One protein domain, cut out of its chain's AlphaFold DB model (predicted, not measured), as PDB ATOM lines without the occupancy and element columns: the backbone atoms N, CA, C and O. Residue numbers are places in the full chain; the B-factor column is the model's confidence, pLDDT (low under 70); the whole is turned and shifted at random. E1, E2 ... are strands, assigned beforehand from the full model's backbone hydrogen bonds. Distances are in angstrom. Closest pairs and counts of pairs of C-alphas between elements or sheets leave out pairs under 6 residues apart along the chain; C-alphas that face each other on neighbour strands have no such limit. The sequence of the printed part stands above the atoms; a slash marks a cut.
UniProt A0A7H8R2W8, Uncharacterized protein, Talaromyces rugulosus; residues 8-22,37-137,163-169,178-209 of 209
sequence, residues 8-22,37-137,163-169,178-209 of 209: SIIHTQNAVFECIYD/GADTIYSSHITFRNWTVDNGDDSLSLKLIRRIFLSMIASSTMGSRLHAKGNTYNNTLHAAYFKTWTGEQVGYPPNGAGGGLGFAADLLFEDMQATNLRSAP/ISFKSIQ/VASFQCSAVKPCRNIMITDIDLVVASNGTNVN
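AT A GLANCE: This is residues 8 to 22, 37 to 137, 163 to 169 and 178 to 209 of the 209 residues of an uncharacterized protein of Talaromyces rugulosus (UniProt A0A7H8R2W8). The chain is wound in stacked turns, a solenoid of parallel strands whose turns are cut in three places and only loosely formed on one side. E2, E4, E6, the first part of E10, E11 and E13 lie side by side as one wall; round a corner E5, E7 and the second part of E10 make a second, and E1, E3, E8 and E12 lie on the looser remaining side. The printed part has 155 residues with no named helix and thirteen strands, E1 to E13 in order; it is all strand, though under half of its residues, 72, are in named elements. It has a branched, parallel, twisted sheet of eight strands and a parallel sheet of two, E1 and E3. It is compact, with a radius of gyration of the C-alphas of 15.8 A, and only just elongated, spanning 50 by 33 by 29 A.

HOW THE PARTS SIT: E1, residues 8 to 10, is parallel to its neighbour E3, residues 39 to 41, with N 9 and O 39 2.7 A apart. E2, residues 13 to 18, is an edge strand parallel to E4, residues 44 to 49, with N 17 and O 47 at 2.8 A. E4 runs on into E5, residues 52 to 54, at 85 degrees. E6, residues 82 to 85, is parallel to E4, with N 48 and O 83 at 2.9 A, and runs on into E7, residues 88 to 90, at 78 degrees. E5 and E7 are parallel, with N 53 and O 88 at 3.0 A. E8, residues 96 to 101, and E9, residues 117 to 120, are near each other and pair with no named strand. E9 runs on into E10, residues 123 to 133, which bends by 79 degrees at residue 127. On one side of E10 lie E6, with N 84 and O 124 at 2.9 A, and E7, with N 89 and O 129 at 2.8 A; on the other side lies E11, residues 163 to 169, with N 128 and O 167 at 2.8 A. E12, residues 179 to 182, pairs with no named strand and is near E8. E13, residues 190 to 201, is parallel to E11, with N 165 and O 193 at 2.8 A, and bends by 75 degrees at residue 198.

IN THESE COORDINATES: E1 begins at C-alpha 8 (24.820, 51.836, 95.241). From first to last C-alpha, E8 measures 17.0 A, E10 20.9 A, E11 18.4 A and E13 28.1 A. E13 ends at C-alpha 201 (24.920, 83.465, 85.318).

THE WHOLE: The C-alphas farthest apart, of Tyr 108 and Gly 205, are 50.2 A apart. Across the cuts, C-alphas 22 and 37 are 6.0 A apart, 137 and 163 13.9 A, and 169 and 178 11.7 A. The links E5 to E6 and E8 to E9 are long. Mean pLDDT of the printed part is 74.9; residue 12 and residues 37 to 45, 55 to 82 and 107 to 116 are under 70.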
ATOM      1  N   SER A   8      26.059  52.226  94.546       75.56
ATOM      2  CA  SER A   8      24.820  51.836  95.241       75.56
ATOM      3  C   SER A   8      25.117  51.453  96.695       75.56
ATOM      4  O   SER A   8      25.838  50.493  96.954       75.56
ATOM      5  N   ILE A   9      24.556  52.199  97.647       70.25
ATOM      6  CA  ILE A   9      24.783  52.126  99.097       70.25
ATOM      7  C   ILE A   9      23.501  51.636  99.770       70.25
ATOM      8  O   ILE A   9      22.571  52.404 100.030       70.25
ATOM      9  N   ILE A  10      23.437  50.345 100.066       72.62
ATOM     10  CA  ILE A  10      22.216  49.693 100.542       72.62
ATOM     11  C   ILE A  10      22.397  49.258 102.004       72.62
ATOM     12  O   ILE A  10      23.441  48.716 102.354       72.62
ATOM     13  N   HIS A  11      21.393  49.485 102.858       70.00
ATOM     14  CA  HIS A  11      21.380  49.084 104.275       70.00
ATOM     15  C   HIS A  11      22.596  49.573 105.084       70.00
ATOM     16  O   HIS A  11      23.098  48.871 105.959       70.00
ATOM     17  N   THR A  12      23.089  50.778 104.792       67.50
ATOM     18  CA  THR A  12      24.317  51.311 105.396       67.50
ATOM     19  C   THR A  12      24.003  52.350 106.468       67.50
ATOM     20  O   THR A  12      23.141  53.205 106.285       67.50
ATOM     21  N   GLN A  13      24.716  52.311 107.591       74.56
ATOM     22  CA  GLN A  13      24.606  53.328 108.637       74.56
ATOM     23  C   GLN A  13      25.987  53.828 109.047       74.56
ATOM     24  O   GLN A  13      26.915  53.027 109.127       74.56
ATOM     25  N   ASN A  14      26.102  55.123 109.354       75.38
ATOM     26  CA  ASN A  14      27.330  55.750 109.861       75.38
ATOM     27  C   ASN A  14      28.527  55.564 108.915       75.38
ATOM     28  O   ASN A  14      29.571  55.046 109.310       75.38
ATOM     29  N   ALA A  15      28.364  55.969 107.655       72.88
ATOM     30  CA  ALA A  15      29.398  55.825 106.637       72.88
ATOM     31  C   ALA A  15      29.791  57.174 106.035       72.88
ATOM     32  O   ALA A  15      28.948  58.037 105.788       72.88
ATOM     33  N   VAL A  16      31.087  57.328 105.769       78.31
ATOM     34  CA  VAL A  16      31.646  58.467 105.045       78.31
ATOM     35  C   VAL A  16      32.166  57.960 103.711       78.31
ATOM     36  O   VAL A  16      32.993  57.052 103.670       78.31
ATOM     37  N   PHE A  17      31.690  58.565 102.633       78.56
ATOM     38  CA  PHE A  17      32.211  58.360 101.296       78.56
ATOM     39  C   PHE A  17      32.930  59.631 100.875       78.56
ATOM     40  O   PHE A  17      32.321  60.697 100.792       78.56
ATOM     41  N   GLU A  18      34.226  59.535 100.612       78.25
ATOM     42  CA  GLU A  18      35.077  60.706 100.434       78.25
ATOM     43  C   GLU A  18      36.022  60.568  99.241       78.25
ATOM     44  O   GLU A  18      36.477  59.465  98.945       78.25
ATOM     45  N   CYS A  19      36.332  61.700  98.598       78.81
ATOM     46  CA  CYS A  19      37.303  61.803  97.503       78.81
ATOM     47  C   CYS A  19      36.980  60.879  96.320       78.81
ATOM     48  O   CYS A  19      37.867  60.237  95.754       78.81
ATOM     49  N   ILE A  20      35.700  60.802  95.953       74.38
ATOM     50  CA  ILE A  20      35.239  60.035  94.796       74.38
ATOM     51  C   ILE A  20      35.038  60.985  93.619       74.38
ATOM     52  O   ILE A  20      34.425  62.045  93.747       74.38
ATOM     53  N   TYR A  21      35.576  60.582  92.472       76.31
ATOM     54  CA  TYR A  21      35.365  61.247  91.198       76.31
ATOM     55  C   TYR A  21      34.445  60.391  90.335       76.31
ATOM     56  O   TYR A  21      34.790  59.255  90.006       76.31
ATOM     57  N   ASP A  22      33.289  60.943  89.987       70.38
ATOM     58  CA  ASP A  22      32.340  60.344  89.058       70.38
ATOM     59  C   ASP A  22      32.375  61.098  87.725       70.38
ATOM     60  O   ASP A  22      32.148  62.306  87.695       70.38
ATOM     61  N   GLY A  37      25.479  59.214  90.218       60.56
ATOM     62  CA  GLY A  37      26.773  59.142  90.904       60.56
ATOM     63  C   GLY A  37      26.752  58.253  92.145       60.56
ATOM     64  O   GLY A  37      27.590  57.366  92.306       60.56
ATOM     65  N   ALA A  38      25.746  58.401  93.005       67.62
ATOM     66  CA  ALA A  38      25.476  57.421  94.054       67.62
ATOM     67  C   ALA A  38      23.988  57.274  94.326       67.62
ATOM     68  O   ALA A  38      23.279  58.262  94.425       67.62
ATOM     69  N   ASP A  39      23.537  56.048  94.547       67.50
ATOM     70  CA  ASP A  39      22.213  55.701  95.039       67.50
ATOM     71  C   ASP A  39      22.313  55.201  96.477       67.50
ATOM     72  O   ASP A  39      23.083  54.284  96.735       67.50
ATOM     73  N   THR A  40      21.516  55.706  97.416       61.62
ATOM     74  CA  THR A  40      21.371  55.071  98.738       61.62
ATOM     75  C   THR A  40      20.005  54.419  98.894       61.62
ATOM     76  O   THR A  40      19.016  54.943  98.397       61.62
ATOM     77  N   ILE A  41      19.924  53.280  99.583       64.94
ATOM     78  CA  ILE A  41      18.663  52.590  99.883       64.94
ATOM     79  C   ILE A  41      18.715  52.051 101.313       64.94
ATOM     80  O   ILE A  41      19.626  51.311 101.653       64.94
ATOM     81  N   TYR A  42      17.737  52.377 102.161       63.16
ATOM     82  CA  TYR A  42      17.709  51.982 103.586       63.16
ATOM     83  C   TYR A  42      18.956  52.395 104.370       63.16
ATOM     84  O   TYR A  42      19.433  51.643 105.221       63.16
ATOM     85  N   SER A  43      19.479  53.585 104.086       64.00
ATOM     86  CA  SER A  43      20.714  54.073 104.691       64.00
ATOM     87  C   SER A  43      20.474  55.340 105.517       64.00
ATOM     88  O   SER A  43      19.596  56.137 105.194       64.00
ATOM     89  N   SER A  44      21.238  55.528 106.595       66.19
ATOM     90  CA  SER A  44      21.161  56.714 107.468       66.19
ATOM     91  C   SER A  44      22.553  57.129 107.950       66.19
ATOM     92  O   SER A  44      23.468  56.308 107.936       66.19
ATOM     93  N   HIS A  45      22.736  58.380 108.385       69.00
ATOM     94  CA  HIS A  45      24.042  58.881 108.843       69.00
ATOM     95  C   HIS A  45      25.126  58.692 107.772       69.00
ATOM     96  O   HIS A  45      26.147  58.040 107.999       69.00
ATOM     97  N   ILE A  46      24.849  59.208 106.574       76.19
ATOM     98  CA  ILE A  46      25.741  59.108 105.417       76.19
ATOM     99  C   ILE A  46      26.338  60.481 105.136       76.19
ATOM    100  O   ILE A  46      25.607  61.460 105.004       76.19
ATOM    101  N   THR A  47      27.659  60.539 105.003       75.00
ATOM    102  CA  THR A  47      28.365  61.763 104.616       75.00
ATOM    103  C   THR A  47      29.030  61.566 103.264       75.00
ATOM    104  O   THR A  47      29.839  60.653 103.107       75.00
ATOM    105  N   PHE A  48      28.731  62.449 102.315       76.88
ATOM    106  CA  PHE A  48      29.458  62.570 101.052       76.88
ATOM    107  C   PHE A  48      30.381  63.782 101.146       76.88
ATOM    108  O   PHE A  48      29.901  64.898 101.367       76.88
ATOM    109  N   ARG A  49      31.697  63.573 101.031       76.88
ATOM    110  CA  ARG A  49      32.687  64.639 101.238       76.88
ATOM    111  C   ARG A  49      33.704  64.727 100.112       76.88
ATOM    112  O   ARG A  49      34.324  63.723  99.782       76.88
ATOM    113  N   ASN A  50      33.945  65.924  99.588       74.38
ATOM    114  CA  ASN A  50      34.938  66.159  98.533       74.38
ATOM    115  C   ASN A  50      34.703  65.278  97.295       74.38
ATOM    116  O   ASN A  50      35.627  64.643  96.786       74.38
ATOM    117  N   TRP A  51      33.449  65.175  96.858       77.38
ATOM    118  CA  TRP A  51      33.112  64.492  95.615       77.38
ATOM    119  C   TRP A  51      33.162  65.453  94.437       77.38
ATOM    120  O   TRP A  51      32.720  66.594  94.549       77.38
ATOM    121  N   THR A  52      33.615  64.956  93.295       74.69
ATOM    122  CA  THR A  52      33.481  65.656  92.016       74.69
ATOM    123  C   THR A  52      32.582  64.828  91.123       74.69
ATOM    124  O   THR A  52      32.873  63.656  90.890       74.69
ATOM    125  N   VAL A  53      31.500  65.431  90.635       73.06
ATOM    126  CA  VAL A  53      30.528  64.742  89.787       73.06
ATOM    127  C   VAL A  53      30.393  65.446  88.445       73.06
ATOM    128  O   VAL A  53      30.086  66.638  88.379       73.06
ATOM    129  N   ASP A  54      30.612  64.672  87.389       73.31
ATOM    130  CA  ASP A  54      30.408  65.033  85.994       73.31
ATOM    131  C   ASP A  54      29.520  63.966  85.342       73.31
ATOM    132  O   ASP A  54      29.986  62.904  84.933       73.31
ATOM    133  N   ASN A  55      28.208  64.186  85.322       66.38
ATOM    134  CA  ASN A  55      27.252  63.199  84.833       66.38
ATOM    135  C   ASN A  55      26.036  63.839  84.149       66.38
ATOM    136  O   ASN A  55      25.867  65.055  84.111       66.38
ATOM    137  N   GLY A  56      25.194  62.993  83.551       58.16
ATOM    138  CA  GLY A  56      23.990  63.424  82.827       58.16
ATOM    139  C   GLY A  56      22.699  63.294  83.604       58.16
ATOM    140  O   GLY A  56      21.642  63.643  83.079       58.16
ATOM    141  N   ASP A  57      22.790  62.756  84.815       59.91
ATOM    142  CA  ASP A  57      21.663  62.381  85.652       59.91
ATOM    143  C   ASP A  57      22.004  62.646  87.132       59.91
ATOM    144  O   ASP A  57      22.746  63.569  87.460       59.91
ATOM    145  N   ASP A  58      21.451  61.858  88.042       60.84
ATOM    146  CA  ASP A  58      21.525  62.068  89.477       60.84
ATOM    147  C   ASP A  58      22.952  62.145  90.085       60.84
ATOM    148  O   ASP A  58      23.554  61.111  90.321       60.84
ATOM    149  N   SER A  59      23.520  63.293  90.478       58.91
ATOM    150  CA  SER A  59      24.816  63.314  91.208       58.91
ATOM    151  C   SER A  59      24.851  62.510  92.530       58.91
ATOM    152  O   SER A  59      25.793  61.763  92.778       58.91
ATOM    153  N   LEU A  60      23.819  62.624  93.372       56.06
ATOM    154  CA  LEU A  60      23.520  61.794  94.548       56.06
ATOM    155  C   LEU A  60      21.994  61.557  94.645       56.06
ATOM    156  O   LEU A  60      21.203  62.499  94.675       56.06
ATOM    157  N   SER A  61      21.562  60.307  94.747       57.28
ATOM    158  CA  SER A  61      20.169  59.847  94.749       57.28
ATOM    159  C   SER A  61      19.902  59.018  96.015       57.28
ATOM    160  O   SER A  61      20.684  58.142  96.367       57.28
ATOM    161  N   LEU A  62      18.817  59.270  96.757       55.09
ATOM    162  CA  LEU A  62      18.414  58.427  97.903       55.09
ATOM    163  C   LEU A  62      17.031  57.830  97.602       55.09
ATOM    164  O   LEU A  62      16.078  58.575  97.374       55.09
ATOM    165  N   LYS A  63      16.920  56.501  97.606       49.59
ATOM    166  CA  LYS A  63      15.768  55.711  97.147       49.59
ATOM    167  C   LYS A  63      15.251  54.799  98.267       49.59
ATOM    168  O   LYS A  63      15.986  53.939  98.728       49.59
ATOM    169  N   LEU A  64      13.977  54.906  98.677       49.53
ATOM    170  CA  LEU A  64      13.375  54.010  99.686       49.53
ATOM    171  C   LEU A  64      11.890  53.624  99.467       49.53
ATOM    172  O   LEU A  64      11.107  54.382  98.912       49.53
ATOM    173  N   ILE A  65      11.587  52.393  99.920       33.56
ATOM    174  CA  ILE A  65      10.373  51.532  99.994       33.56
ATOM    175  C   ILE A  65       9.047  51.796  99.261       33.56
ATOM    176  O   ILE A  65       8.381  52.805  99.421       33.56
ATOM    177  N   ARG A  66       8.592  50.688  98.636       29.67
ATOM    178  CA  ARG A  66       7.296  50.381  98.000       29.67
ATOM    179  C   ARG A  66       6.798  51.444  97.017       29.67
ATOM    180  O   ARG A  66       5.883  52.203  97.296       29.67
ATOM    181  N   ARG A  67       7.278  51.270  95.780       32.34
ATOM    182  CA  ARG A  67       6.653  51.741  94.530       32.34
ATOM    183  C   ARG A  67       6.843  53.231  94.257       32.34
ATOM    184  O   ARG A  67       5.893  53.969  94.036       32.34
ATOM    185  N   ILE A  68       8.104  53.634  94.225       29.80
ATOM    186  CA  ILE A  68       8.554  54.976  93.871       29.80
ATOM    187  C   ILE A  68       9.705  54.787  92.877       29.80
ATOM    188  O   ILE A  68      10.757  54.262  93.236       29.80
ATOM    189  N   PHE A  69       9.485  55.145  91.610       28.02
ATOM    190  CA  PHE A  69      10.577  55.406  90.669       28.02
ATOM    191  C   PHE A  69      10.970  56.869  90.858       28.02
ATOM    192  O   PHE A  69      10.102  57.726  90.903       28.02
ATOM    193  N   LEU A  70      12.238  57.200  91.037       29.28
ATOM    194  CA  LEU A  70      12.615  58.596  91.229       29.28
ATOM    195  C   LEU A  70      13.985  58.832  90.609       29.28
ATOM    196  O   LEU A  70      14.933  58.127  90.954       29.28
ATOM    197  N   SER A  71      14.034  59.772  89.667       27.48
ATOM    198  CA  SER A  71      15.243  60.483  89.261       27.48
ATOM    199  C   SER A  71      15.382  61.706  90.170       27.48
ATOM    200  O   SER A  71      14.527  62.589  90.170       27.48
ATOM    201  N   MET A  72      16.418  61.635  90.992       33.62
ATOM    202  CA  MET A  72      16.995  62.548  91.966       33.62
ATOM    203  C   MET A  72      16.250  63.024  93.224       33.62
ATOM    204  O   MET A  72      15.168  63.593  93.197       33.62
ATOM    205  N   ILE A  73      17.020  62.858  94.308       41.59
ATOM    206  CA  ILE A  73      17.109  63.522  95.624       41.59
ATOM    207  C   ILE A  73      16.127  63.121  96.714       41.59
ATOM    208  O   ILE A  73      14.917  63.323  96.664       41.59
ATOM    209  N   ALA A  74      16.797  62.618  97.753       32.69
ATOM    210  CA  ALA A  74      16.413  62.476  99.141       32.69
ATOM    211  C   ALA A  74      14.951  62.125  99.402       32.69
ATOM    212  O   ALA A  74      14.154  62.948  99.842       32.69
ATOM    213  N   SER A  75      14.646  60.837  99.242       33.84
ATOM    214  CA  SER A  75      13.501  60.214  99.891       33.84
ATOM    215  C   SER A  75      14.000  59.244 100.969       33.84
ATOM    216  O   SER A  75      14.478  58.151 100.664       33.84
ATOM    217  N   SER A  76      13.944  59.659 102.238       36.25
ATOM    218  CA  SER A  76      14.303  58.832 103.394       36.25
ATOM    219  C   SER A  76      13.072  58.266 104.110       36.25
ATOM    220  O   SER A  76      12.010  58.877 104.205       36.25
ATOM    221  N   THR A  77      13.214  57.064 104.659       30.06
ATOM    222  CA  THR A  77      12.441  56.635 105.827       30.06
ATOM    223  C   THR A  77      13.428  56.065 106.838       30.06
ATOM    224  O   THR A  77      14.215  55.181 106.511       30.06
ATOM    225  N   MET A  78      13.347  56.607 108.058       33.09
ATOM    226  CA  MET A  78      14.132  56.312 109.268       33.09
ATOM    227  C   MET A  78      15.463  57.076 109.432       33.09
ATOM    228  O   MET A  78      16.536  56.588 109.095       33.09
ATOM    229  N   GLY A  79      15.376  58.256 110.064       40.41
ATOM    230  CA  GLY A  79      16.450  58.841 110.885       40.41
ATOM    231  C   GLY A  79      17.728  59.278 110.166       40.41
ATOM    232  O   GLY A  79      18.811  59.158 110.735       40.41
ATOM    233  N   SER A  80      17.649  59.733 108.919       53.78
ATOM    234  CA  SER A  80      18.839  60.057 108.135       53.78
ATOM    235  C   SER A  80      19.298  61.497 108.328       53.78
ATOM    236  O   SER A  80      18.805  62.392 107.657       53.78
ATOM    237  N   ARG A  81      20.338  61.681 109.138       61.78
ATOM    238  CA  ARG A  81      21.310  62.757 108.921       61.78
ATOM    239  C   ARG A  81      22.083  62.461 107.643       61.78
ATOM    240  O   ARG A  81      22.745  61.421 107.577       61.78
ATOM    241  N   LEU A  82      21.987  63.318 106.632       69.50
ATOM    242  CA  LEU A  82      22.896  63.280 105.485       69.50
ATOM    243  C   LEU A  82      23.564  64.628 105.324       69.50
ATOM    244  O   LEU A  82      22.893  65.657 105.237       69.50
ATOM    245  N   HIS A  83      24.891  64.592 105.255       78.75
ATOM    246  CA  HIS A  83      25.707  65.771 105.025       78.75
ATOM    247  C   HIS A  83      26.461  65.625 103.701       78.75
ATOM    248  O   HIS A  83      27.161  64.637 103.472       78.75
ATOM    249  N   ALA A  84      26.329  66.623 102.838       77.56
ATOM    250  CA  ALA A  84      27.082  66.766 101.603       77.56
ATOM    251  C   ALA A  84      27.995  67.986 101.753       77.56
ATOM    252  O   ALA A  84      27.493  69.101 101.878       77.56
ATOM    253  N   LYS A  85      29.319  67.785 101.797       83.81
ATOM    254  CA  LYS A  85      30.274  68.871 102.074       83.81
ATOM    255  C   LYS A  85      31.445  68.894 101.099       83.81
ATOM    256  O   LYS A  85      32.076  67.860 100.888       83.81
ATOM    257  N   GLY A  86      31.790  70.066 100.568       83.44
ATOM    258  CA  GLY A  86      32.973  70.215  99.710       83.44
ATOM    259  C   GLY A  86      32.797  69.626  98.308       83.44
ATOM    260  O   GLY A  86      33.785  69.309  97.649       83.44
ATOM    261  N   ASN A  87      31.557  69.393  97.875       79.44
ATOM    262  CA  ASN A  87      31.280  68.724  96.606       79.44
ATOM    263  C   ASN A  87      31.327  69.709  95.434       79.44
ATOM    264  O   ASN A  87      30.905  70.860  95.555       79.44
ATOM    265  N   THR A  88      31.819  69.232  94.293       82.44
ATOM    266  CA  THR A  88      31.920  69.983  93.039       82.44
ATOM    267  C   THR A  88      30.977  69.394  91.995       82.44
ATOM    268  O   THR A  88      31.027  68.194  91.710       82.44
ATOM    269  N   TYR A  89      30.139  70.247  91.413       82.56
ATOM    270  CA  TYR A  89      29.114  69.907  90.432       82.56
ATOM    271  C   TYR A  89      29.443  70.558  89.090       82.56
ATOM    272  O   TYR A  89      29.486  71.784  88.993       82.56
ATOM    273  N   ASN A  90      29.647  69.753  88.048       82.81
ATOM    274  CA  ASN A  90      29.947  70.254  86.709       82.81
ATOM    275  C   ASN A  90      28.817  69.908  85.744       82.81
ATOM    276  O   ASN A  90      28.473  68.741  85.581       82.81
ATOM    277  N   ASN A  91      28.247  70.932  85.105       81.38
ATOM    278  CA  ASN A  91      27.195  70.815  84.091       81.38
ATOM    279  C   ASN A  91      25.932  70.052  84.554       81.38
ATOM    280  O   ASN A  91      25.120  69.573  83.748       81.38
ATOM    281  N   THR A  92      25.744  69.939  85.871       74.31
ATOM    282  CA  THR A  92      24.591  69.261  86.460       74.31
ATOM    283  C   THR A  92      23.348  70.140  86.336       74.31
ATOM    284  O   THR A  92      23.414  71.353  86.121       74.31
ATOM    285  N   LEU A  93      22.166  69.528  86.434       79.06
ATOM    286  CA  LEU A  93      20.921  70.295  86.363       79.06
ATOM    287  C   LEU A  93      20.718  71.156  87.620       79.06
ATOM    288  O   LEU A  93      20.309  72.308  87.515       79.06
ATOM    289  N   HIS A  94      21.037  70.595  88.786       82.94
ATOM    290  CA  HIS A  94      20.897  71.215  90.100       82.94
ATOM    291  C   HIS A  94      22.087  70.816  90.987       82.94
ATOM    292  O   HIS A  94      22.741  69.803  90.728       82.94
ATOM    293  N   ALA A  95      22.325  71.567  92.065       83.44
ATOM    294  CA  ALA A  95      23.194  71.121  93.158       83.44
ATOM    295  C   ALA A  95      22.420  70.200  94.123       83.44
ATOM    296  O   ALA A  95      22.935  69.172  94.567       83.44
ATOM    297  N   ALA A  96      21.149  70.533  94.387       80.75
ATOM    298  CA  ALA A  96      20.177  69.684  95.065       80.75
ATOM    299  C   ALA A  96      18.751  69.867  94.491       80.75
ATOM    300  O   ALA A  96      18.374  70.949  94.064       80.75
ATOM    301  N   TYR A  97      17.928  68.822  94.487       78.19
ATOM    302  CA  TYR A  97      16.679  68.696  93.743       78.19
ATOM    303  C   TYR A  97      15.744  67.600  94.285       78.19
ATOM    304  O   TYR A  97      15.613  66.550  93.676       78.19
ATOM    305  N   PHE A  98      15.040  67.832  95.383       78.00
ATOM    306  CA  PHE A  98      14.119  66.862  95.989       78.00
ATOM    307  C   PHE A  98      12.944  66.567  95.072       78.00
ATOM    308  O   PHE A  98      12.200  67.478  94.722       78.00
ATOM    309  N   LYS A  99      12.717  65.298  94.744       77.56
ATOM    310  CA  LYS A  99      11.584  64.895  93.917       77.56
ATOM    311  C   LYS A  99      10.676  63.946  94.696       77.56
ATOM    312  O   LYS A  99      11.127  62.971  95.281       77.56
ATOM    313  N   THR A 100       9.373  64.193  94.732       77.88
ATOM    314  CA  THR A 100       8.412  63.268  95.351       77.88
ATOM    315  C   THR A 100       7.193  63.076  94.466       77.88
ATOM    316  O   THR A 100       6.851  63.911  93.627       77.88
ATOM    317  N   TRP A 101       6.548  61.924  94.632       81.94
ATOM    318  CA  TRP A 101       5.319  61.592  93.925       81.94
ATOM    319  C   TRP A 101       4.125  62.351  94.477       81.94
ATOM    320  O   TRP A 101       4.079  62.655  95.674       81.94
ATOM    321  N   THR A 102       3.126  62.581  93.628       85.88
ATOM    322  CA  THR A 102       1.813  63.022  94.101       85.88
ATOM    323  C   THR A 102       1.165  61.951  94.994       85.88
ATOM    324  O   THR A 102       1.610  60.797  95.086       85.88
ATOM    325  N   GLY A 103       0.140  62.344  95.748       83.88
ATOM    326  CA  GLY A 103      -0.523  61.483  96.728       83.88
ATOM    327  C   GLY A 103      -1.430  60.410  96.120       83.88
ATOM    328  O   GLY A 103      -1.823  59.481  96.830       83.88
ATOM    329  N   GLU A 104      -1.769  60.528  94.840       83.62
ATOM    330  CA  GLU A 104      -2.659  59.622  94.118       83.62
ATOM    331  C   GLU A 104      -1.907  58.374  93.678       83.62
ATOM    332  O   GLU A 104      -0.873  58.465  93.033       83.62
ATOM    333  N   GLN A 105      -2.438  57.196  93.988       77.62
ATOM    334  CA  GLN A 105      -1.849  55.942  93.539       77.62
ATOM    335  C   GLN A 105      -2.279  55.624  92.101       77.62
ATOM    336  O   GLN A 105      -3.473  55.521  91.822       77.62
ATOM    337  N   VAL A 106      -1.315  55.364  91.213       72.50
ATOM    338  CA  VAL A 106      -1.575  54.951  89.827       72.50
ATOM    339  C   VAL A 106      -1.402  53.432  89.670       72.50
ATOM    340  O   VAL A 106      -0.295  52.880  89.732       72.50
ATOM    341  N   GLY A 107      -2.525  52.737  89.450       66.75
ATOM    342  CA  GLY A 107      -2.608  51.278  89.273       66.75
ATOM    343  C   GLY A 107      -2.546  50.459  90.576       66.75
ATOM    344  O   GLY A 107      -2.288  50.992  91.655       66.75
ATOM    345  N   TYR A 108      -2.776  49.139  90.490       58.06
ATOM    346  CA  TYR A 108      -2.608  48.204  91.614       58.06
ATOM    347  C   TYR A 108      -2.105  46.811  91.165       58.06
ATOM    348  O   TYR A 108      -2.637  46.259  90.205       58.06
ATOM    349  N   PRO A 109      -1.131  46.207  91.872       54.56
ATOM    350  CA  PRO A 109      -0.279  46.896  92.833       54.56
ATOM    351  C   PRO A 109       0.520  47.979  92.059       54.56
ATOM    352  O   PRO A 109       0.758  47.781  90.871       54.56
ATOM    353  N   PRO A 110       0.849  49.155  92.639       55.28
ATOM    354  CA  PRO A 110       1.097  50.374  91.851       55.28
ATOM    355  C   PRO A 110       2.164  50.196  90.762       55.28
ATOM    356  O   PRO A 110       3.342  50.025  91.067       55.28
ATOM    357  N   ASN A 111       1.762  50.176  89.493       52.25
ATOM    358  CA  ASN A 111       2.680  50.004  88.360       52.25
ATOM    359  C   ASN A 111       3.060  51.356  87.728       52.25
ATOM    360  O   ASN A 111       3.899  51.377  86.834       52.25
ATOM    361  N   GLY A 112       2.490  52.464  88.232       53.12
ATOM    362  CA  GLY A 112       2.784  53.838  87.813       53.12
ATOM    363  C   GLY A 112       3.171  54.798  88.950       53.12
ATOM    364  O   GLY A 112       3.258  55.992  88.719       53.12
ATOM    365  N   ALA A 113       3.447  54.291  90.159       60.84
ATOM    366  CA  ALA A 113       3.822  55.064  91.356       60.84
ATOM    367  C   ALA A 113       2.714  55.983  91.937       60.84
ATOM    368  O   ALA A 113       1.539  55.801  91.614       60.84
ATOM    369  N   GLY A 114       3.065  56.849  92.902       64.81
ATOM    370  CA  GLY A 114       2.111  57.659  93.674       64.81
ATOM    371  C   GLY A 114       1.742  57.118  95.065       64.81
ATOM    372  O   GLY A 114       1.916  55.934  95.355       64.81
ATOM    373  N   GLY A 115       1.262  57.994  95.956       66.44
ATOM    374  CA  GLY A 115       0.860  57.632  97.328       66.44
ATOM    375  C   GLY A 115       2.010  57.430  98.322       66.44
ATOM    376  O   GLY A 115       1.802  56.868  99.399       66.44
ATOM    377  N   GLY A 116       3.215  57.890  97.970       66.62
ATOM    378  CA  GLY A 116       4.420  57.762  98.787       66.62
ATOM    379  C   GLY A 116       4.295  58.434 100.158       66.62
ATOM    380  O   GLY A 116       3.913  59.601 100.257       66.62
ATOM    381  N   LEU A 117       4.644  57.692 101.209       72.31
ATOM    382  CA  LEU A 117       4.784  58.175 102.583       72.31
ATOM    383  C   LEU A 117       6.270  58.202 102.951       72.31
ATOM    384  O   LEU A 117       7.038  57.364 102.484       72.31
ATOM    385  N   GLY A 118       6.666  59.124 103.819       72.88
ATOM    386  CA  GLY A 118       8.040  59.231 104.305       72.88
ATOM    387  C   GLY A 118       8.419  60.674 104.584       72.88
ATOM    388  O   GLY A 118       7.557  61.555 104.549       72.88
ATOM    389  N   PHE A 119       9.694  60.908 104.877       75.69
ATOM    390  CA  PHE A 119      10.187  62.260 105.101       75.69
ATOM    391  C   PHE A 119      11.665  62.415 104.755       75.69
ATOM    392  O   PHE A 119      12.431  61.473 104.922       75.69
ATOM    393  N   ALA A 120      12.076  63.605 104.332       76.62
ATOM    394  CA  ALA A 120      13.464  64.036 104.214       76.62
ATOM    395  C   ALA A 120      13.708  65.146 105.228       76.62
ATOM    396  O   ALA A 120      13.038  66.178 105.164       76.62
ATOM    397  N   ALA A 121      14.613  64.904 106.177       78.88
ATOM    398  CA  ALA A 121      14.921  65.871 107.216       78.88
ATOM    399  C   ALA A 121      16.320  65.730 107.796       78.88
ATOM    400  O   ALA A 121      16.932  64.678 107.633       78.88
ATOM    401  N   ASP A 122      16.776  66.782 108.482       80.19
ATOM    402  CA  ASP A 122      18.111  66.886 109.088       80.19
ATOM    403  C   ASP A 122      19.220  66.756 108.026       80.19
ATOM    404  O   ASP A 122      20.101  65.893 108.085       80.19
ATOM    405  N   LEU A 123      19.111  67.586 106.983       81.50
ATOM    406  CA  LEU A 123      19.997  67.568 105.818       81.50
ATOM    407  C   LEU A 123      20.840  68.839 105.748       81.50
ATOM    408  O   LEU A 123      20.314  69.949 105.838       81.50
ATOM    409  N   LEU A 124      22.141  68.670 105.511       84.06
ATOM    410  CA  LEU A 124      23.086  69.772 105.345       84.06
ATOM    411  C   LEU A 124      23.860  69.624 104.037       84.06
ATOM    412  O   LEU A 124      24.540  68.624 103.813       84.06
ATOM    413  N   PHE A 125      23.804  70.663 103.214       86.19
ATOM    414  CA  PHE A 125      24.628  70.839 102.028       86.19
ATOM    415  C   PHE A 125      25.513  72.060 102.264       86.19
ATOM    416  O   PHE A 125      24.998  73.163 102.450       86.19
ATOM    417  N   GLU A 126      26.826  71.860 102.311       90.31
ATOM    418  CA  GLU A 126      27.785  72.893 102.704       90.31
ATOM    419  C   GLU A 126      28.996  72.943 101.760       90.31
ATOM    420  O   GLU A 126      29.480  71.907 101.307       90.31
ATOM    421  N   ASP A 127      29.531  74.138 101.514       93.94
ATOM    422  CA  ASP A 127      30.789  74.353 100.782       93.94
ATOM    423  C   ASP A 127      30.764  73.716  99.382       93.94
ATOM    424  O   ASP A 127      31.606  72.892  99.023       93.94
ATOM    425  N   MET A 128      29.741  74.052  98.601       88.94
ATOM    426  CA  MET A 128      29.515  73.528  97.258       88.94
ATOM    427  C   MET A 128      30.190  74.405  96.200       88.94
ATOM    428  O   MET A 128      30.108  75.632  96.248       88.94
ATOM    429  N   GLN A 129      30.788  73.774  95.193       91.50
ATOM    430  CA  GLN A 129      31.261  74.445  93.981       91.50
ATOM    431  C   GLN A 129      30.449  73.976  92.783       91.50
ATOM    432  O   GLN A 129      30.201  72.783  92.625       91.50
ATOM    433  N   ALA A 130      30.039  74.901  91.930       90.12
ATOM    434  CA  ALA A 130      29.167  74.621  90.804       90.12
ATOM    435  C   ALA A 130      29.682  75.302  89.537       90.12
ATOM    436  O   ALA A 130      29.963  76.494  89.536       90.12
ATOM    437  N   THR A 131      29.763  74.560  88.437       90.81
ATOM    438  CA  THR A 131      30.082  75.111  87.118       90.81
ATOM    439  C   THR A 131      28.954  74.783  86.158       90.81
ATOM    440  O   THR A 131      28.659  73.612  85.927       90.81
ATOM    441  N   ASN A 132      28.360  75.815  85.563       89.44
ATOM    442  CA  ASN A 132      27.297  75.718  84.564       89.44
ATOM    443  C   ASN A 132      26.093  74.889  85.040       89.44
ATOM    444  O   ASN A 132      25.630  73.991  84.339       89.44
ATOM    445  N   LEU A 133      25.566  75.190  86.231       85.56
ATOM    446  CA  LEU A 133      24.277  74.626  86.639       85.56
ATOM    447  C   LEU A 133      23.186  75.032  85.655       85.56
ATOM    448  O   LEU A 133      22.977  76.216  85.388       85.56
ATOM    449  N   ARG A 134      22.464  74.046  85.129       87.12
ATOM    450  CA  ARG A 134      21.493  74.274  84.047       87.12
ATOM    451  C   ARG A 134      20.124  74.747  84.552       87.12
ATOM    452  O   ARG A 134      19.265  75.121  83.757       87.12
ATOM    453  N   SER A 135      19.907  74.734  85.866       85.06
ATOM    454  CA  SER A 135      18.699  75.213  86.540       85.06
ATOM    455  C   SER A 135      19.026  75.720  87.955       85.06
ATOM    456  O   SER A 135      20.196  75.805  88.332       85.06
ATOM    457  N   ALA A 136      17.998  76.101  88.721       90.31
ATOM    458  CA  ALA A 136      18.161  76.647  90.064       90.31
ATOM    459  C   ALA A 136      18.941  75.647  90.935       90.31
ATOM    460  O   ALA A 136      18.624  74.450  90.905       90.31
ATOM    461  N   PRO A 137      19.943  76.088  91.717       88.62
ATOM    462  CA  PRO A 137      20.814  75.182  92.453       88.62
ATOM    463  C   PRO A 137      20.041  74.316  93.446       88.62
ATOM    464  O   PRO A 137      20.400  73.152  93.607       88.62
ATOM    465  N   ILE A 163      16.187  71.490 106.365       88.44
ATOM    466  CA  ILE A 163      17.210  71.410 105.316       88.44
ATOM    467  C   ILE A 163      18.005  72.706 105.299       88.44
ATOM    468  O   ILE A 163      17.433  73.791 105.229       88.44
ATOM    469  N   SER A 164      19.328  72.592 105.326       92.00
ATOM    470  CA  SER A 164      20.235  73.731 105.238       92.00
ATOM    471  C   SER A 164      21.120  73.624 104.003       92.00
ATOM    472  O   SER A 164      21.851  72.650 103.836       92.00
ATOM    473  N   PHE A 165      21.076  74.658 103.171       90.75
ATOM    474  CA  PHE A 165      22.020  74.909 102.092       90.75
ATOM    475  C   PHE A 165      22.884  76.101 102.478       90.75
ATOM    476  O   PHE A 165      22.376  77.187 102.776       90.75
ATOM    477  N   LYS A 166      24.193  75.899 102.502       94.94
ATOM    478  CA  LYS A 166      25.139  76.909 102.955       94.94
ATOM    479  C   LYS A 166      26.351  76.931 102.044       94.94
ATOM    480  O   LYS A 166      26.925  75.878 101.800       94.94
ATOM    481  N   SER A 167      26.787  78.118 101.633       95.94
ATOM    482  CA  SER A 167      28.029  78.301 100.874       95.94
ATOM    483  C   SER A 167      27.995  77.532  99.548       95.94
ATOM    484  O   SER A 167      28.439  76.389  99.463       95.94
ATOM    485  N   ILE A 168      27.439  78.149  98.505       93.88
ATOM    486  CA  ILE A 168      27.570  77.663  97.124       93.88
ATOM    487  C   ILE A 168      28.234  78.728  96.263       93.88
ATOM    488  O   ILE A 168      27.842  79.890  96.334       93.88
ATOM    489  N   GLN A 169      29.221  78.332  95.460       96.88
ATOM    490  CA  GLN A 169      29.994  79.256  94.628       96.88
ATOM    491  C   GLN A 169      30.131  78.767  93.183       96.88
ATOM    492  O   GLN A 169      30.172  77.556  92.945       96.88
ATOM    493  N   VAL A 178      17.739  81.328  92.722       94.62
ATOM    494  CA  VAL A 178      18.392  80.589  93.810       94.62
ATOM    495  C   VAL A 178      17.711  79.247  94.067       94.62
ATOM    496  O   VAL A 178      18.362  78.244  94.367       94.62
ATOM    497  N   ALA A 179      16.384  79.217  93.999       93.88
ATOM    498  CA  ALA A 179      15.629  78.030  94.340       93.88
ATOM    499  C   ALA A 179      14.293  77.957  93.612       93.88
ATOM    500  O   ALA A 179      13.685  78.976  93.293       93.88
ATOM    501  N   SER A 180      13.805  76.734  93.417       93.06
ATOM    502  CA  SER A 180      12.472  76.463  92.881       93.06
ATOM    503  C   SER A 180      11.785  75.395  93.724       93.06
ATOM    504  O   SER A 180      12.112  74.212  93.641       93.06
ATOM    505  N   PHE A 181      10.859  75.813  94.590       93.81
ATOM    506  CA  PHE A 181      10.198  74.923  95.546       93.81
ATOM    507  C   PHE A 181       8.710  74.776  95.242       93.81
ATOM    508  O   PHE A 181       7.894  75.644  95.545       93.81
ATOM    509  N   GLN A 182       8.351  73.621  94.697       94.12
ATOM    510  CA  GLN A 182       6.987  73.146  94.569       94.12
ATOM    511  C   GLN A 182       6.727  72.122  95.678       94.12
ATOM    512  O   GLN A 182       7.082  70.948  95.573       94.12
ATOM    513  N   CYS A 183       6.091  72.590  96.750       93.56
ATOM    514  CA  CYS A 183       5.713  71.768  97.895       93.56
ATOM    515  C   CYS A 183       4.208  71.481  97.910       93.56
ATOM    516  O   CYS A 183       3.390  72.256  97.414       93.56
ATOM    517  N   SER A 184       3.851  70.347  98.500       94.25
ATOM    518  CA  SER A 184       2.484  69.869  98.664       94.25
ATOM    519  C   SER A 184       1.721  70.697  99.699       94.25
ATOM    520  O   SER A 184       2.277  71.088 100.721       94.25
ATOM    521  N   ALA A 185       0.421  70.910  99.491       95.81
ATOM    522  CA  ALA A 185      -0.438  71.521 100.506       95.81
ATOM    523  C   ALA A 185      -0.763  70.534 101.640       95.81
ATOM    524  O   ALA A 185      -0.956  70.940 102.784       95.81
ATOM    525  N   VAL A 186      -0.795  69.230 101.338       95.25
ATOM    526  CA  VAL A 186      -1.031  68.164 102.325       95.25
ATOM    527  C   VAL A 186       0.160  68.017 103.276       95.25
ATOM    528  O   VAL A 186      -0.036  67.820 104.477       95.25
ATOM    529  N   LYS A 187       1.389  68.142 102.759       93.12
ATOM    530  CA  LYS A 187       2.634  68.153 103.542       93.12
ATOM    531  C   LYS A 187       3.563  69.279 103.069       93.12
ATOM    532  O   LYS A 187       4.497  69.011 102.320       93.12
ATOM    533  N   PRO A 188       3.326  70.526 103.515       95.62
ATOM    534  CA  PRO A 188       4.167  71.660 103.143       95.62
ATOM    535  C   PRO A 188       5.602  71.475 103.618       95.62
ATOM    536  O   PRO A 188       5.817  70.958 104.722       95.62
ATOM    537  N   CYS A 189       6.560  71.952 102.822       94.31
ATOM    538  CA  CYS A 189       7.955  71.994 103.231       94.31
ATOM    539  C   CYS A 189       8.161  73.007 104.364       94.31
ATOM    540  O   CYS A 189       7.501  74.049 104.388       94.31
ATOM    541  N   ARG A 190       9.061  72.722 105.312       96.25
ATOM    542  CA  ARG A 190       9.285  73.577 106.496       96.25
ATOM    543  C   ARG A 190      10.768  73.730 106.794       96.25
ATOM    544  O   ARG A 190      11.537  72.835 106.492       96.25
ATOM    545  N   ASN A 191      11.155  74.827 107.438       96.62
ATOM    546  CA  ASN A 191      12.514  75.017 107.957       96.62
ATOM    547  C   ASN A 191      13.611  74.744 106.907       96.62
ATOM    548  O   ASN A 191      14.529  73.958 107.134       96.62
ATOM    549  N   ILE A 192      13.480  75.371 105.738       95.38
ATOM    550  CA  ILE A 192      14.523  75.363 104.713       95.38
ATOM    551  C   ILE A 192      15.316  76.655 104.854       95.38
ATOM    552  O   ILE A 192      14.739  77.742 104.816       95.38
ATOM    553  N   MET A 193      16.628  76.532 105.016       96.62
ATOM    554  CA  MET A 193      17.550  77.655 105.125       96.62
ATOM    555  C   MET A 193      18.507  77.642 103.936       96.62
ATOM    556  O   MET A 193      19.108  76.613 103.639       96.62
ATOM    557  N   ILE A 194      18.645  78.787 103.270       96.38
ATOM    558  CA  ILE A 194      19.612  79.001 102.192       96.38
ATOM    559  C   ILE A 194      20.451  80.216 102.575       96.38
ATOM    560  O   ILE A 194      19.901  81.274 102.874       96.38
ATOM    561  N   THR A 195      21.767  80.047 102.620       96.94
ATOM    562  CA  THR A 195      22.712  81.080 103.070       96.94
ATOM    563  C   THR A 195      23.990  81.036 102.242       96.94
ATOM    564  O   THR A 195      24.374  79.969 101.764       96.94
ATOM    565  N   ASP A 196      24.647  82.188 102.105       96.44
ATOM    566  CA  ASP A 196      25.951  82.344 101.452       96.44
ATOM    567  C   ASP A 196      25.973  81.805 100.007       96.44
ATOM    568  O   ASP A 196      26.578  80.777  99.707       96.44
ATOM    569  N   ILE A 197      25.270  82.491  99.102       96.38
ATOM    570  CA  ILE A 197      25.221  82.155  97.672       96.38
ATOM    571  C   ILE A 197      26.112  83.131  96.911       96.38
ATOM    572  O   ILE A 197      25.895  84.339  96.962       96.38
ATOM    573  N   ASP A 198      27.091  82.591  96.197       96.81
ATOM    574  CA  ASP A 198      28.028  83.325  95.349       96.81
ATOM    575  C   ASP A 198      28.069  82.686  93.952       96.81
ATOM    576  O   ASP A 198      29.055  82.101  93.502       96.81
ATOM    577  N   LEU A 199      26.913  82.705  93.294       96.44
ATOM    578  CA  LEU A 199      26.722  82.165  91.954       96.44
ATOM    579  C   LEU A 199      26.483  83.303  90.962       96.44
ATOM    580  O   LEU A 199      25.794  84.275  91.275       96.44
ATOM    581  N   VAL A 200      26.991  83.147  89.740       97.12
ATOM    582  CA  VAL A 200      26.721  84.067  88.626       97.12
ATOM    583  C   VAL A 200      26.233  83.332  87.384       97.12
ATOM    584  O   VAL A 200      26.684  82.235  87.058       97.12
ATOM    585  N   VAL A 201      25.337  83.957  86.631       96.38
ATOM    586  CA  VAL A 201      24.920  83.465  85.318       96.38
ATOM    587  C   VAL A 201      26.093  83.613  84.348       96.38
ATOM    588  O   VAL A 201      26.513  84.725  84.030       96.38
ATOM    589  N   ALA A 202      26.612  82.498  83.836       94.69
ATOM    590  CA  ALA A 202      27.827  82.438  83.023       94.69
ATOM    591  C   ALA A 202      27.764  83.317  81.764       94.69
ATOM    592  O   ALA A 202      28.777  83.857  81.328       94.69
ATOM    593  N   SER A 203      26.574  83.472  81.179       93.12
ATOM    594  CA  SER A 203      26.385  84.206  79.924       93.12
ATOM    595  C   SER A 203      26.425  85.730  80.070       93.12
ATOM    596  O   SER A 203      26.710  86.416  79.089       93.12
ATOM    597  N   ASN A 204      26.135  86.281  81.253       92.81
ATOM    598  CA  ASN A 204      25.992  87.733  81.429       92.81
ATOM    599  C   ASN A 204      26.494  88.282  82.779       92.81
ATOM    600  O   ASN A 204      26.411  89.486  83.003       92.81
ATOM    601  N   GLY A 205      27.009  87.428  83.668       93.50
ATOM    602  CA  GLY A 205      27.538  87.811  84.977       93.50
ATOM    603  C   GLY A 205      26.482  88.251  85.996       93.50
ATOM    604  O   GLY A 205      26.843  88.853  87.001       93.50
ATOM    605  N   THR A 206      25.192  87.997  85.753       95.75
ATOM    606  CA  THR A 206      24.125  88.329  86.714       95.75
ATOM    607  C   THR A 206      24.295  87.491  87.974       95.75
ATOM    608  O   THR A 206      24.392  86.271  87.872       95.75
ATOM    609  N   ASN A 207      24.305  88.123  89.147       95.06
ATOM    610  CA  ASN A 207      24.335  87.398  90.415       95.06
ATOM    611  C   ASN A 207      23.054  86.560  90.593       95.06
ATOM    612  O   ASN A 207      21.967  86.967  90.180       95.06
ATOM    613  N   VAL A 208      23.205  85.389  91.202       91.44
ATOM    614  CA  VAL A 208      22.124  84.482  91.597       91.44
ATOM    615  C   VAL A 208      21.970  84.625  93.110       91.44
ATOM    616  O   VAL A 208      22.771  84.074  93.867       91.44
ATOM    617  N   ASN A 209      21.003  85.420  93.567       79.38
ATOM    618  CA  ASN A 209      20.867  85.810  94.973       79.38
ATOM    619  C   ASN A 209      19.429  86.132  95.381       79.38
ATOM    620  O   ASN A 209      18.614  86.490  94.504       79.38
TER     621      ASN A 209